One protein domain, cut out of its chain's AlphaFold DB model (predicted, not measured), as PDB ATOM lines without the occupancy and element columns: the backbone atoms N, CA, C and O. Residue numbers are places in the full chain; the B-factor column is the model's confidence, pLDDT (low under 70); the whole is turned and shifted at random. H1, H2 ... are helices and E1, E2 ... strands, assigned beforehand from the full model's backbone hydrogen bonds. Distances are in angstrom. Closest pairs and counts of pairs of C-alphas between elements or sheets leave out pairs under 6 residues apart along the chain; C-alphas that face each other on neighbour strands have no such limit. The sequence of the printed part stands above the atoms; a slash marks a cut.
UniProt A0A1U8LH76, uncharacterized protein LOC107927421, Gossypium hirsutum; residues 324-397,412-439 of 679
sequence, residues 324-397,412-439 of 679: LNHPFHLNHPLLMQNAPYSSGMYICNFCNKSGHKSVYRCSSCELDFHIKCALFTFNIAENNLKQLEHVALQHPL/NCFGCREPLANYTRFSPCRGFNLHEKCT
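AT A GLANCE: This is residues 324 to 397 and 412 to 439 of the 679 residues of the protein "uncharacterized protein LOC107927421" of Gossypium hirsutum (UniProt A0A1U8LH76). Look for two small strand lobes with helix H1 between them: the sheet E1, E4, E5 with the hairpin E2 and E3 makes one lobe, and the hairpin E6 and E7 with the loop 412 to 424 makes the other. H2 packs on H1 near its last residues. The 102 printed residues run E1 E2 E3 E4 E5 H1 H2 E6 E7; the three sheets, E1 - E4 - E5, E2 - E3 and E6 - E7, are antiparallel, and the class is mixed, with 43 residues in named elements, under half. The whole is compact, with a radius of gyration of the C-alphas of 14.1 A and spans of 41 by 28 by 23 A.

IN THESE COORDINATES: Find C-alpha 334 at (184.649, 326.042, 312.857), where E1, residues 334 to 338, begins and runs 12.6 A. E4, residues 358 to 362, spans 13.1 A; E5 is 367 to 369, E2 345 to 347 and E3 354 to 356. H1, residues 371 to 381, runs 15.5 A; H2 is 385 to 388. E6, 425 to 429, spans 11.7 A, and E7, 432 to 435, ends at C-alpha 435 (172.073, 342.442, 297.847).

HOW THE PARTS SIT: Look at inner strand E4: N 335 of E1 and O 361 are 2.9 A apart, and in the hairpin E4 and E5, N 369 and O 360 are 2.8 A apart. The closest C-alphas of E2 and E5, Ile 347 and Asp 368, are 6.8 A apart; in the hairpin E2 and E3, N 355 and O 346 are at 2.8 A. H1 is on the sheet E1 E4 E5, height 11.3 A, and only just over E4 alone, with 2 C-alphas falling on each of E1 and E5. The closest C-alphas of H1 and E6, Lys 372 and Pro 428, are 6.5 A apart. H1 and H2 touch, closest at C-alphas 379 and 385, 6.5 A. In the hairpin E6 and E7, N 426 and O 434 are at 2.8 A. In H1 every O i to N i+4 pair is within hydrogen-bond range; H2 is too short for one.

THE WHOLE: The farthest C-alphas, Ser 342 and Asn 422, are 41.7 A apart. Residues 398 to 411 are not printed; C-alphas 397 and 412 are 13.5 A apart across this cut, in the link from H2 to E6. Of the links printed whole, none is long. Mean pLDDT of the printed part is 75.3, with 25 residues under 70, among them 385 to 397.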
ATOM      1  N   LEU A 324     187.831 329.359 313.503       84.50
ATOM      2  CA  LEU A 324     186.924 330.480 313.286       84.50
ATOM      3  C   LEU A 324     185.728 330.389 314.239       84.50
ATOM      4  O   LEU A 324     184.818 329.578 314.048       84.50
ATOM      5  N   ASN A 325     185.699 331.284 315.226       83.44
ATOM      6  CA  ASN A 325     184.547 331.501 316.103       83.44
ATOM      7  C   ASN A 325     183.470 332.276 315.345       83.44
ATOM      8  O   ASN A 325     183.440 333.505 315.338       83.44
ATOM      9  N   HIS A 326     182.626 331.545 314.624       80.88
ATOM     10  CA  HIS A 326     181.689 332.145 313.688       80.88
ATOM     11  C   HIS A 326     180.469 332.751 314.423       80.88
ATOM     12  O   HIS A 326     179.779 332.017 315.130       80.88
ATOM     13  N   PRO A 327     180.106 334.034 314.206       74.06
ATOM     14  CA  PRO A 327     178.993 334.693 314.910       74.06
ATOM     15  C   PRO A 327     177.629 334.011 314.737       74.06
ATOM     16  O   PRO A 327     176.798 334.023 315.636       74.06
ATOM     17  N   PHE A 328     177.399 333.360 313.594       71.38
ATOM     18  CA  PHE A 328     176.192 332.549 313.342       71.38
ATOM     19  C   PHE A 328     176.247 331.121 313.921       71.38
ATOM     20  O   PHE A 328     175.345 330.326 313.663       71.38
ATOM     21  N   HIS A 329     177.304 330.779 314.664       74.19
ATOM     22  CA  HIS A 329     177.530 329.465 315.267       74.19
ATOM     23  C   HIS A 329     178.365 329.585 316.563       74.19
ATOM     24  O   HIS A 329     179.454 329.039 316.686       74.19
ATOM     25  N   LEU A 330     177.841 330.330 317.541       67.06
ATOM     26  CA  LEU A 330     178.561 330.753 318.756       67.06
ATOM     27  C   LEU A 330     178.990 329.614 319.692       67.06
ATOM     28  O   LEU A 330     179.906 329.792 320.486       67.06
ATOM     29  N   ASN A 331     178.312 328.467 319.632       71.56
ATOM     30  CA  ASN A 331     178.522 327.388 320.600       71.56
ATOM     31  C   ASN A 331     179.699 326.475 320.243       71.56
ATOM     32  O   ASN A 331     180.216 325.806 321.135       71.56
ATOM     33  N   HIS A 332     180.125 326.429 318.974       79.31
ATOM     34  CA  HIS A 332     181.323 325.677 318.603       79.31
ATOM     35  C   HIS A 332     182.140 326.387 317.515       79.31
ATOM     36  O   HIS A 332     181.561 326.898 316.551       79.31
ATOM     37  N   PRO A 333     183.477 326.367 317.607       83.44
ATOM     38  CA  PRO A 333     184.331 326.892 316.553       83.44
ATOM     39  C   PRO A 333     184.216 326.060 315.270       83.44
ATOM     40  O   PRO A 333     183.990 324.847 315.297       83.44
ATOM     41  N   LEU A 334     184.406 326.715 314.127       86.12
ATOM     42  CA  LEU A 334     184.649 326.042 312.857       86.12
ATOM     43  C   LEU A 334     186.152 325.817 312.696       86.12
ATOM     44  O   LEU A 334     186.923 326.776 312.696       86.12
ATOM     45  N   LEU A 335     186.560 324.568 312.503       86.81
ATOM     46  CA  LEU A 335     187.961 324.208 312.302       86.81
ATOM     47  C   LEU A 335     188.259 324.040 310.817       86.81
ATOM     48  O   LEU A 335     187.520 323.372 310.088       86.81
ATOM     49  N   MET A 336     189.343 324.657 310.357       84.25
ATOM     50  CA  MET A 336     189.844 324.468 309.007       84.25
ATOM     51  C   MET A 336     190.583 323.138 308.921       84.25
ATOM     52  O   MET A 336     191.595 322.924 309.585       84.25
ATOM     53  N   GLN A 337     190.111 322.267 308.043       82.56
ATOM     54  CA  GLN A 337     190.721 320.965 307.808       82.56
ATOM     55  C   GLN A 337     190.575 320.555 306.345       82.56
ATOM     56  O   GLN A 337     189.823 321.159 305.578       82.56
ATOM     57  N   ASN A 338     191.307 319.522 305.938       80.19
ATOM     58  CA  ASN A 338     191.048 318.880 304.655       80.19
ATOM     59  C   ASN A 338     189.692 318.172 304.708       80.19
ATOM     60  O   ASN A 338     189.289 317.675 305.761       80.19
ATOM     61  N   ALA A 339     188.982 318.154 303.578       73.19
ATOM     62  CA  ALA A 339     187.699 317.483 303.460       73.19
ATOM     63  C   ALA A 339     187.850 316.019 303.922       73.19
ATOM     64  O   ALA A 339     188.604 315.273 303.299       73.19
ATOM     65  N   PRO A 340     187.162 315.600 305.002       66.50
ATOM     66  CA  PRO A 340     187.362 314.283 305.613       66.50
ATOM     67  C   PRO A 340     186.721 313.142 304.805       66.50
ATOM     68  O   PRO A 340     186.736 311.991 305.229       66.50
ATOM     69  N   TYR A 341     186.115 313.457 303.660       72.00
ATOM     70  CA  TYR A 341     185.374 312.519 302.829       72.00
ATOM     71  C   TYR A 341     186.306 311.802 301.853       72.00
ATOM     72  O   TYR A 341     187.197 312.417 301.270       72.00
ATOM     73  N   SER A 342     186.059 310.513 301.617       61.00
ATOM     74  CA  SER A 342     186.869 309.655 300.737       61.00
ATOM     75  C   SER A 342     186.968 310.152 299.289       61.00
ATOM     76  O   SER A 342     187.936 309.848 298.600       61.00
ATOM     77  N   SER A 343     186.000 310.949 298.831       65.75
ATOM     78  CA  SER A 343     186.002 311.603 297.517       65.75
ATOM     79  C   SER A 343     186.775 312.930 297.476       65.75
ATOM     80  O   SER A 343     186.914 313.518 296.406       65.75
ATOM     81  N   GLY A 344     187.216 313.459 298.624       69.06
ATOM     82  CA  GLY A 344     187.796 314.803 298.745       69.06
ATOM     83  C   GLY A 344     186.812 315.949 298.456       69.06
ATOM     84  O   GLY A 344     187.228 317.108 298.360       69.06
ATOM     85  N   MET A 345     185.519 315.638 298.306       79.31
ATOM     86  CA  MET A 345     184.449 316.585 297.994       79.31
ATOM     87  C   MET A 345     183.489 316.727 299.174       79.31
ATOM     88  O   MET A 345     183.146 315.746 299.829       79.31
ATOM     89  N   TYR A 346     183.013 317.946 299.409       84.25
ATOM     90  CA  TYR A 346     181.983 318.248 300.407       84.25
ATOM     91  C   TYR A 346     180.904 319.142 299.808       84.25
ATOM     92  O   TYR A 346     181.131 319.794 298.791       84.25
ATOM     93  N   ILE A 347     179.730 319.201 300.434       84.56
ATOM     94  CA  ILE A 347     178.688 320.167 300.072       84.56
ATOM     95  C   ILE A 347     178.708 321.265 301.119       84.56
ATOM     96  O   ILE A 347     178.490 321.005 302.295       84.56
ATOM     97  N   CYS A 348     178.945 322.499 300.687       83.88
ATOM     98  CA  CYS A 348     178.862 323.643 301.579       83.88
ATOM     99  C   CYS A 348     177.412 323.808 302.056       83.88
ATOM    100  O   CYS A 348     176.530 324.097 301.243       83.88
ATOM    101  N   ASN A 349     177.154 323.673 303.359       79.75
ATOM    102  CA  ASN A 349     175.822 323.816 303.964       79.75
ATOM    103  C   ASN A 349     175.212 325.206 303.729       79.75
ATOM    104  O   ASN A 349     174.009 325.385 303.898       79.75
ATOM    105  N   PHE A 350     176.029 326.180 303.325       76.19
ATOM    106  CA  PHE A 350     175.598 327.545 303.084       76.19
ATOM    107  C   PHE A 350     175.154 327.796 301.634       76.19
ATOM    108  O   PHE A 350     173.987 328.094 301.388       76.19
ATOM    109  N   CYS A 351     176.044 327.642 300.647       77.62
ATOM    110  CA  CYS A 351     175.694 327.870 299.236       77.62
ATOM    111  C   CYS A 351     175.126 326.620 298.535       77.62
ATOM    112  O   CYS A 351     174.648 326.703 297.402       77.62
ATOM    113  N   ASN A 352     175.174 325.455 299.195       75.94
ATOM    114  CA  ASN A 352     174.746 324.155 298.675       75.94
ATOM    115  C   ASN A 352     175.430 323.780 297.344       75.94
ATOM    116  O   ASN A 352     174.830 323.130 296.482       75.94
ATOM    117  N   LYS A 353     176.678 324.223 297.159       81.75
ATOM    118  CA  LYS A 353     177.560 323.795 296.069       81.75
ATOM    119  C   LYS A 353     178.664 322.898 296.603       81.75
ATOM    120  O   LYS A 353     179.007 322.958 297.786       81.75
ATOM    121  N   SER A 354     179.214 322.083 295.710       82.38
ATOM    122  CA  SER A 354     180.386 321.274 296.005       82.38
ATOM    123  C   SER A 354     181.589 322.164 296.316       82.38
ATOM    124  O   SER A 354     181.761 323.231 295.730       82.38
ATOM    125  N   GLY A 355     182.404 321.744 297.271       81.94
ATOM    126  CA  GLY A 355     183.730 322.279 297.542       81.94
ATOM    127  C   GLY A 355     184.775 321.180 297.419       81.94
ATOM    128  O   GLY A 355     184.457 319.993 297.520       81.94
ATOM    129  N   HIS A 356     186.017 321.600 297.206       78.38
ATOM    130  CA  HIS A 356     187.175 320.725 297.087       78.38
ATOM    131  C   HIS A 356     188.239 321.119 298.119       78.38
ATOM    132  O   HIS A 356     188.286 322.268 298.566       78.38
ATOM    133  N   LYS A 357     189.127 320.175 298.453       82.12
ATOM    134  CA  LYS A 357     190.302 320.392 299.316       82.12
ATOM    135  C   LYS A 357     189.933 320.821 300.744       82.12
ATOM    136  O   LYS A 357     189.409 319.999 301.488       82.12
ATOM    137  N   SER A 358     190.243 322.052 301.159       84.62
ATOM    138  CA  SER A 358     190.032 322.506 302.537       84.62
ATOM    139  C   SER A 358     188.607 323.022 302.783       84.62
ATOM    140  O   SER A 358     187.978 323.648 301.922       84.62
ATOM    141  N   VAL A 359     188.111 322.781 303.995       87.25
ATOM    142  CA  VAL A 359     186.761 323.102 304.473       87.25
ATOM    143  C   VAL A 359     186.830 323.667 305.889       87.25
ATOM    144  O   VAL A 359     187.682 323.252 306.674       87.25
ATOM    145  N   TYR A 360     185.940 324.602 306.224       88.75
ATOM    146  CA  TYR A 360     185.643 324.918 307.622       88.75
ATOM    147  C   TYR A 360     184.551 323.984 308.115       88.75
ATOM    148  O   TYR A 360     183.430 324.052 307.605       88.75
ATOM    149  N   ARG A 361     184.871 323.137 309.093       87.31
ATOM    150  CA  ARG A 361     183.956 322.128 309.615       87.31
ATOM    151  C   ARG A 361     183.691 322.308 311.105       87.31
ATOM    152  O   ARG A 361     184.621 322.481 311.887       87.31
ATOM    153  N   CYS A 362     182.429 322.183 311.502       86.00
ATOM    154  CA  CYS A 362     182.057 321.832 312.872       86.00
ATOM    155  C   CYS A 362     181.617 320.366 312.890       86.00
ATOM    156  O   CYS A 362     180.562 320.031 312.348       86.00
ATOM    157  N   SER A 363     182.404 319.494 313.523       81.88
ATOM    158  CA  SER A 363     182.082 318.064 313.617       81.88
ATOM    159  C   SER A 363     180.848 317.794 314.481       81.88
ATOM    160  O   SER A 363     180.064 316.921 314.136       81.88
ATOM    161  N   SER A 364     180.631 318.572 315.547       80.62
ATOM    162  CA  SER A 364     179.487 318.402 316.458       80.62
ATOM    163  C   SER A 364     178.138 318.722 315.813       80.62
ATOM    164  O   SER A 364     177.116 318.185 316.223       80.62
ATOM    165  N   CYS A 365     178.124 319.620 314.824       77.19
ATOM    166  CA  CYS A 365     176.903 320.081 314.156       77.19
ATOM    167  C   CYS A 365     176.831 319.677 312.679       77.19
ATOM    168  O   CYS A 365     175.893 320.081 311.996       77.19
ATOM    169  N   GLU A 366     177.826 318.933 312.187       80.75
ATOM    170  CA  GLU A 366     177.949 318.513 310.785       80.75
ATOM    171  C   GLU A 366     177.806 319.678 309.786       80.75
ATOM    172  O   GLU A 366     177.153 319.576 308.744       80.75
ATOM    173  N   LEU A 367     178.413 320.821 310.122       81.62
ATOM    174  CA  LEU A 367     178.421 322.008 309.267       81.62
ATOM    175  C   LEU A 367     179.727 322.078 308.490       81.62
ATOM    176  O   LEU A 367     180.780 322.195 309.108       81.62
ATOM    177  N   ASP A 368     179.636 322.082 307.164       86.31
ATOM    178  CA  ASP A 368     180.739 322.303 306.239       86.31
ATOM    179  C   ASP A 368     180.538 323.617 305.486       86.31
ATOM    180  O   ASP A 368     179.537 323.808 304.790       86.31
ATOM    181  N   PHE A 369     181.509 324.523 305.559       85.94
ATOM    182  CA  PHE A 369     181.497 325.772 304.803       85.94
ATOM    183  C   PHE A 369     182.728 325.898 303.910       85.94
ATOM    184  O   PHE A 369     183.856 325.601 304.311       85.94
ATOM    185  N   HIS A 370     182.525 326.430 302.699       87.00
ATOM    186  CA  HIS A 370     183.648 326.951 301.921       87.00
ATOM    187  C   HIS A 370     184.348 328.053 302.715       87.00
ATOM    188  O   HIS A 370     183.689 328.869 303.358       87.00
ATOM    189  N   ILE A 371     185.668 328.158 302.564       84.75
ATOM    190  CA  ILE A 371     186.473 329.215 303.195       84.75
ATOM    191  C   ILE A 371     185.919 330.607 302.871       84.75
ATOM    192  O   ILE A 371     185.707 331.415 303.770       84.75
ATOM    193  N   LYS A 372     185.611 330.871 301.592       83.19
ATOM    194  CA  LYS A 372     185.031 332.150 301.153       83.19
ATOM    195  C   LYS A 372     183.651 332.401 301.761       83.19
ATOM    196  O   LYS A 372     183.375 333.521 302.162       83.19
ATOM    197  N   CYS A 373     182.807 331.371 301.848       83.75
ATOM    198  CA  CYS A 373     181.474 331.479 302.440       83.75
ATOM    199  C   CYS A 373     181.563 331.855 303.922       83.75
ATOM    200  O   CYS A 373     180.961 332.848 304.312       83.75
ATOM    201  N   ALA A 374     182.366 331.123 304.703       85.81
ATOM    202  CA  ALA A 374     182.531 331.360 306.135       85.81
ATOM    203  C   ALA A 374     183.122 332.745 306.441       85.81
ATOM    204  O   ALA A 374     182.627 333.448 307.314       85.81
ATOM    205  N   LEU A 375     184.159 333.165 305.705       83.88
ATOM    206  CA  LEU A 375     184.783 334.475 305.918       83.88
ATOM    207  C   LEU A 375     183.889 335.633 305.476       83.88
ATOM    208  O   LEU A 375     183.853 336.667 306.135       83.88
ATOM    209  N   PHE A 376     183.145 335.465 304.382       80.62
ATOM    210  CA  PHE A 376     182.208 336.487 303.932       80.62
ATOM    211  C   PHE A 376     181.102 336.716 304.965       80.62
ATOM    212  O   PHE A 376     180.807 337.856 305.314       80.62
ATOM    213  N   THR A 377     180.513 335.641 305.495       79.12
ATOM    214  CA  THR A 377     179.459 335.740 306.513       79.12
ATOM    215  C   THR A 377     179.984 336.229 307.857       79.12
ATOM    216  O   THR A 377     179.287 336.983 308.530       79.12
ATOM    217  N   PHE A 378     181.215 335.862 308.217       82.56
ATOM    218  CA  PHE A 378     181.911 336.408 309.381       82.56
ATOM    219  C   PHE A 378     182.072 337.932 309.270       82.56
ATOM    220  O   PHE A 378     181.660 338.663 310.163       82.56
ATOM    221  N   ASN A 379     182.585 338.422 308.138       79.81
ATOM    222  CA  ASN A 379     182.801 339.855 307.928       79.81
ATOM    223  C   ASN A 379     181.500 340.664 307.889       79.81
ATOM    224  O   ASN A 379     181.494 341.801 308.354       79.81
ATOM    225  N   ILE A 380     180.405 340.089 307.377       77.94
ATOM    226  CA  ILE A 380     179.072 340.705 307.475       77.94
ATOM    227  C   ILE A 380     178.651 340.845 308.936       77.94
ATOM    228  O   ILE A 380     178.235 341.921 309.346       77.94
ATOM    229  N   ALA A 381     178.763 339.776 309.724       74.00
ATOM    230  CA  ALA A 381     178.334 339.798 311.119       74.00
ATOM    231  C   ALA A 381     179.134 340.799 311.973       74.00
ATOM    232  O   ALA A 381     178.567 341.428 312.863       74.00
ATOM    233  N   GLU A 382     180.418 340.981 311.663       76.50
ATOM    234  CA  GLU A 382     181.306 341.943 312.329       76.50
ATOM    235  C   GLU A 382     181.221 343.371 311.753       76.50
ATOM    236  O   GLU A 382     181.978 344.244 312.168       76.50
ATOM    237  N   ASN A 383     180.336 343.637 310.779       70.56
ATOM    238  CA  ASN A 383     180.247 344.916 310.053       70.56
ATOM    239  C   ASN A 383     181.576 345.373 309.406       70.56
ATOM    240  O   ASN A 383     181.802 346.560 309.163       70.56
ATOM    241  N   ASN A 384     182.456 344.432 309.060       74.06
ATOM    242  CA  ASN A 384     183.777 344.694 308.485       74.06
ATOM    243  C   ASN A 384     183.741 344.706 306.947       74.06
ATOM    244  O   ASN A 384     184.498 343.996 306.278       74.06
ATOM    245  N   LEU A 385     182.870 345.540 306.367       67.25
ATOM    246  CA  LEU A 385     182.614 345.575 304.917       67.25
ATOM    247  C   LEU A 385     183.847 345.968 304.079       67.25
ATOM    248  O   LEU A 385     183.986 345.495 302.954       67.25
ATOM    249  N   LYS A 386     184.808 346.720 304.641       62.59
ATOM    250  CA  LYS A 386     186.102 347.031 303.988       62.59
ATOM    251  C   LYS A 386     186.905 345.774 303.627       62.59
ATOM    252  O   LYS A 386     187.643 345.753 302.650       62.59
ATOM    253  N   GLN A 387     186.750 344.681 304.382       62.06
ATOM    254  CA  GLN A 387     187.415 343.411 304.061       62.06
ATOM    255  C   GLN A 387     186.743 342.648 302.905       62.06
ATOM    256  O   GLN A 387     187.285 341.642 302.438       62.06
ATOM    257  N   LEU A 388     185.579 343.111 302.434       61.81
ATOM    258  CA  LEU A 388     184.819 342.521 301.332       61.81
ATOM    259  C   LEU A 388     185.106 343.183 299.976       61.81
ATOM    260  O   LEU A 388     184.613 342.681 298.974       61.81
ATOM    261  N   GLU A 389     185.942 344.226 299.911       54.34
ATOM    262  CA  GLU A 389     186.300 344.940 298.666       54.34
ATOM    263  C   GLU A 389     186.884 344.021 297.575       54.34
ATOM    264  O   GLU A 389     186.777 344.293 296.383       54.34
ATOM    265  N   HIS A 390     187.481 342.892 297.965       55.72
ATOM    266  CA  HIS A 390     188.000 341.885 297.034       55.72
ATOM    267  C   HIS A 390     186.917 340.952 296.455       55.72
ATOM    268  O   HIS A 390     187.217 340.122 295.594       55.72
ATOM    269  N   VAL A 391     185.675 341.035 296.935       60.53
ATOM    270  CA  VAL A 391     184.529 340.313 296.377       60.53
ATOM    271  C   VAL A 391     183.888 341.205 295.328       60.53
ATOM    272  O   VAL A 391     183.269 342.207 295.663       60.53
ATOM    273  N   ALA A 392     184.024 340.825 294.058       56.72
ATOM    274  CA  ALA A 392     183.458 341.589 292.954       56.72
ATOM    275  C   ALA A 392     181.949 341.816 293.154       56.72
ATOM    276  O   ALA A 392     181.166 340.860 293.238       56.72
ATOM    277  N   LEU A 393     181.559 343.090 293.211       62.16
ATOM    278  CA  LEU A 393     180.174 343.511 293.072       62.16
ATOM    279  C   LEU A 393     179.735 343.217 291.641       62.16
ATOM    280  O   LEU A 393     180.416 343.563 290.677       62.16
ATOM    281  N   GLN A 394     178.604 342.539 291.503       63.81
ATOM    282  CA  GLN A 394     177.994 342.314 290.203       63.81
ATOM    283  C   GLN A 394     176.869 343.325 290.015       63.81
ATOM    284  O   GLN A 394     175.961 343.409 290.847       63.81
ATOM    285  N   HIS A 395     176.946 344.076 288.919       58.62
ATOM    286  CA  HIS A 395     175.892 344.987 288.493       58.62
ATOM    287  C   HIS A 395     174.675 344.212 287.950       58.62
ATOM    288  O   HIS A 395     174.819 343.049 287.553       58.62
ATOM    289  N   PRO A 396     173.479 344.831 287.945       59.31
ATOM    290  CA  PRO A 396     172.265 344.237 287.385       59.31
ATOM    291  C   PRO A 396     172.485 343.719 285.955       59.31
ATOM    292  O   PRO A 396     173.070 344.409 285.122       59.31
ATOM    293  N   LEU A 397     172.022 342.499 285.665       52.91
ATOM    294  CA  LEU A 397     172.063 341.942 284.311       52.91
ATOM    295  C   LEU A 397     170.912 342.552 283.502       52.91
ATOM    296  O   LEU A 397     169.752 342.255 283.781       52.91
ATOM    297  N   ASN A 412     167.802 334.360 293.945       74.12
ATOM    298  CA  ASN A 412     167.212 335.214 294.968       74.12
ATOM    299  C   ASN A 412     168.291 335.643 295.964       74.12
ATOM    300  O   ASN A 412     169.263 334.918 296.209       74.12
ATOM    301  N   CYS A 413     168.108 336.816 296.559       76.50
ATOM    302  CA  CYS A 413     168.953 337.306 297.636       76.50
ATOM    303  C   CYS A 413     168.855 336.393 298.871       76.50
ATOM    304  O   CYS A 413     167.761 336.084 299.341       76.50
ATOM    305  N   PHE A 414     169.988 335.996 299.454       74.44
ATOM    306  CA  PHE A 414     170.019 335.159 300.665       74.44
ATOM    307  C   PHE A 414     169.479 335.860 301.921       74.44
ATOM    308  O   PHE A 414     169.100 335.188 302.880       74.44
ATOM    309  N   GLY A 415     169.451 337.194 301.922       75.12
ATOM    310  CA  GLY A 415     168.898 338.003 303.007       75.12
ATOM    311  C   GLY A 415     167.390 338.196 302.863       75.12
ATOM    312  O   GLY A 415     166.623 337.694 303.677       75.12
ATOM    313  N   CYS A 416     166.962 338.912 301.820       74.12
ATOM    314  CA  CYS A 416     165.559 339.311 301.647       74.12
ATOM    315  C   CYS A 416     164.725 338.403 300.734       74.12
ATOM    316  O   CYS A 416     163.547 338.676 300.549       74.12
ATOM    317  N   ARG A 417     165.318 337.367 300.123       73.19
ATOM    318  CA  ARG A 417     164.652 336.428 299.195       73.19
ATOM    319  C   ARG A 417     164.032 337.046 297.938       73.19
ATOM    320  O   ARG A 417     163.427 336.324 297.152       73.19
ATOM    321  N   GLU A 418     164.240 338.337 297.704       72.94
ATOM    322  CA  GLU A 418     163.836 339.014 296.474       72.94
ATOM    323  C   GLU A 418     164.721 338.591 295.283       72.94
ATOM    324  O   GLU A 418     165.904 338.274 295.480       72.94
ATOM    325  N   PRO A 419     164.183 338.614 294.048       74.69
ATOM    326  CA  PRO A 419     164.958 338.415 292.825       74.69
ATOM    327  C   PRO A 419     166.108 339.418 292.692       74.69
ATOM    328  O   PRO A 419     165.933 340.613 292.924       74.69
ATOM    329  N   LEU A 420     167.273 338.948 292.244       71.12
ATOM    330  CA  LEU A 420     168.481 339.777 292.109       71.12
ATOM    331  C   LEU A 420     168.548 340.611 290.817       71.12
ATOM    332  O   LEU A 420     169.552 341.281 290.595       71.12
ATOM    333  N   ALA A 421     167.543 340.541 289.939       64.38
ATOM    334  CA  ALA A 421     167.617 341.085 288.578       64.38
ATOM    335  C   ALA A 421     167.884 342.604 288.519       64.38
ATOM    336  O   ALA A 421     168.472 343.072 287.552       64.38
ATOM    337  N   ASN A 422     167.519 343.351 289.569       62.94
ATOM    338  CA  ASN A 422     167.496 344.819 289.551       62.94
ATOM    339  C   ASN A 422     168.474 345.485 290.535       62.94
ATOM    340  O   ASN A 422     168.429 346.702 290.694       62.94
ATOM    341  N   TYR A 423     169.325 344.726 291.232       68.00
ATOM    342  CA  TYR A 423     170.131 345.258 292.337       68.00
ATOM    343  C   TYR A 423     171.601 344.856 292.237       68.00
ATOM    344  O   TYR A 423     171.925 343.737 291.833       68.00
ATOM    345  N   THR A 424     172.490 345.744 292.690       71.81
ATOM    346  CA  THR A 424     173.895 345.407 292.929       71.81
ATOM    347  C   THR A 424     173.987 344.304 293.982       71.81
ATOM    348  O   THR A 424     173.308 344.335 295.019       71.81
ATOM    349  N   ARG A 425     174.813 343.294 293.705       72.50
ATOM    350  CA  ARG A 425     174.924 342.107 294.555       72.50
ATOM    351  C   ARG A 425     176.364 341.686 294.784       72.50
ATOM    352  O   ARG A 425     177.195 341.730 293.879       72.50
ATOM    353  N   PHE A 426     176.620 341.156 295.969       74.44
ATOM    354  CA  PHE A 426     177.809 340.367 296.240       74.44
ATOM    355  C   PHE A 426     177.580 338.921 295.799       74.44
ATOM    356  O   PHE A 426     176.546 338.334 296.124       74.44
ATOM    357  N   SER A 427     178.556 338.337 295.097       74.06
ATOM    358  CA  SER A 427     178.549 336.923 294.694       74.06
ATOM    359  C   SER A 427     179.871 336.233 295.072       74.06
ATOM    360  O   SER A 427     180.689 335.903 294.212       74.06
ATOM    361  N   PRO A 428     180.142 336.038 296.374       67.19
ATOM    362  CA  PRO A 428     181.421 335.488 296.841       67.19
ATOM    363  C   PRO A 428     181.613 333.998 296.505       67.19
ATOM    364  O   PRO A 428     182.741 333.503 296.521       67.19
ATOM    365  N   CYS A 429     180.535 333.268 296.200       69.94
ATOM    366  CA  CYS A 429     180.571 331.886 295.721       69.94
ATOM    367  C   CYS A 429     179.398 331.637 294.763       69.94
ATOM    368  O   CYS A 429     178.327 332.230 294.914       69.94
ATOM    369  N   ARG A 430     179.562 330.716 293.801       66.94
ATOM    370  CA  ARG A 430     178.462 330.303 292.916       66.94
ATOM    371  C   ARG A 430     177.264 329.856 293.753       66.94
ATOM    372  O   ARG A 430     177.367 328.951 294.570       66.94
ATOM    373  N   GLY A 431     176.108 330.468 293.519       66.88
ATOM    374  CA  GLY A 431     174.879 330.133 294.238       66.88
ATOM    375  C   GLY A 431     174.736 330.778 295.614       66.88
ATOM    376  O   GLY A 431     173.731 330.504 296.255       66.88
ATOM    377  N   PHE A 432     175.663 331.639 296.045       75.06
ATOM    378  CA  PHE A 432     175.461 332.540 297.176       75.06
ATOM    379  C   PHE A 432     175.500 333.986 296.696       75.06
ATOM    380  O   PHE A 432     176.525 334.465 296.217       75.06
ATOM    381  N   ASN A 433     174.360 334.663 296.817       76.50
ATOM    382  CA  ASN A 433     174.224 336.047 296.406       76.50
ATOM    383  C   ASN A 433     173.465 336.854 297.453       76.50
ATOM    384  O   ASN A 433     172.431 336.413 297.963       76.50
ATOM    385  N   LEU A 434     173.948 338.055 297.729       77.00
ATOM    386  CA  LEU A 434     173.345 338.962 298.694       77.00
ATOM    387  C   LEU A 434     173.274 340.351 298.070       77.00
ATOM    388  O   LEU A 434     174.253 340.798 297.478       77.00
ATOM    389  N   HIS A 435     172.130 341.024 298.183       81.50
ATOM    390  CA  HIS A 435     172.073 342.442 297.847       81.50
ATOM    391  C   HIS A 435     173.061 343.217 298.710       81.50
ATOM    392  O   HIS A 435     173.246 342.873 299.878       81.50
ATOM    393  N   GLU A 436     173.605 344.298 298.168       78.38
ATOM    394  CA  GLU A 436     174.399 345.250 298.944       78.38
ATOM    395  C   GLU A 436     173.614 345.757 300.167       78.38
ATOM    396  O   GLU A 436     174.050 345.566 301.291       78.38
ATOM    397  N   LYS A 437     172.353 346.187 299.996       77.31
ATOM    398  CA  LYS A 437     171.466 346.558 301.124       77.31
ATOM    399  C   LYS A 437     171.263 345.449 302.171       77.31
ATOM    400  O   LYS A 437     170.828 345.709 303.286       77.31
ATOM    401  N   CYS A 438     171.496 344.187 301.806       79.12
ATOM    402  CA  CYS A 438     171.319 343.049 302.700       79.12
ATOM    403  C   CYS A 438     172.605 342.665 303.448       79.12
ATOM    404  O   CYS A 438     172.545 341.739 304.257       79.12
ATOM    405  N   THR A 439     173.743 343.336 303.220       74.12
ATOM    406  CA  THR A 439     174.933 343.191 304.079       74.12
ATOM    407  C   THR A 439     174.814 343.983 305.377       74.12
ATOM    408  O   THR A 439     175.479 343.644 306.344       74.12
TER     409      THR A 439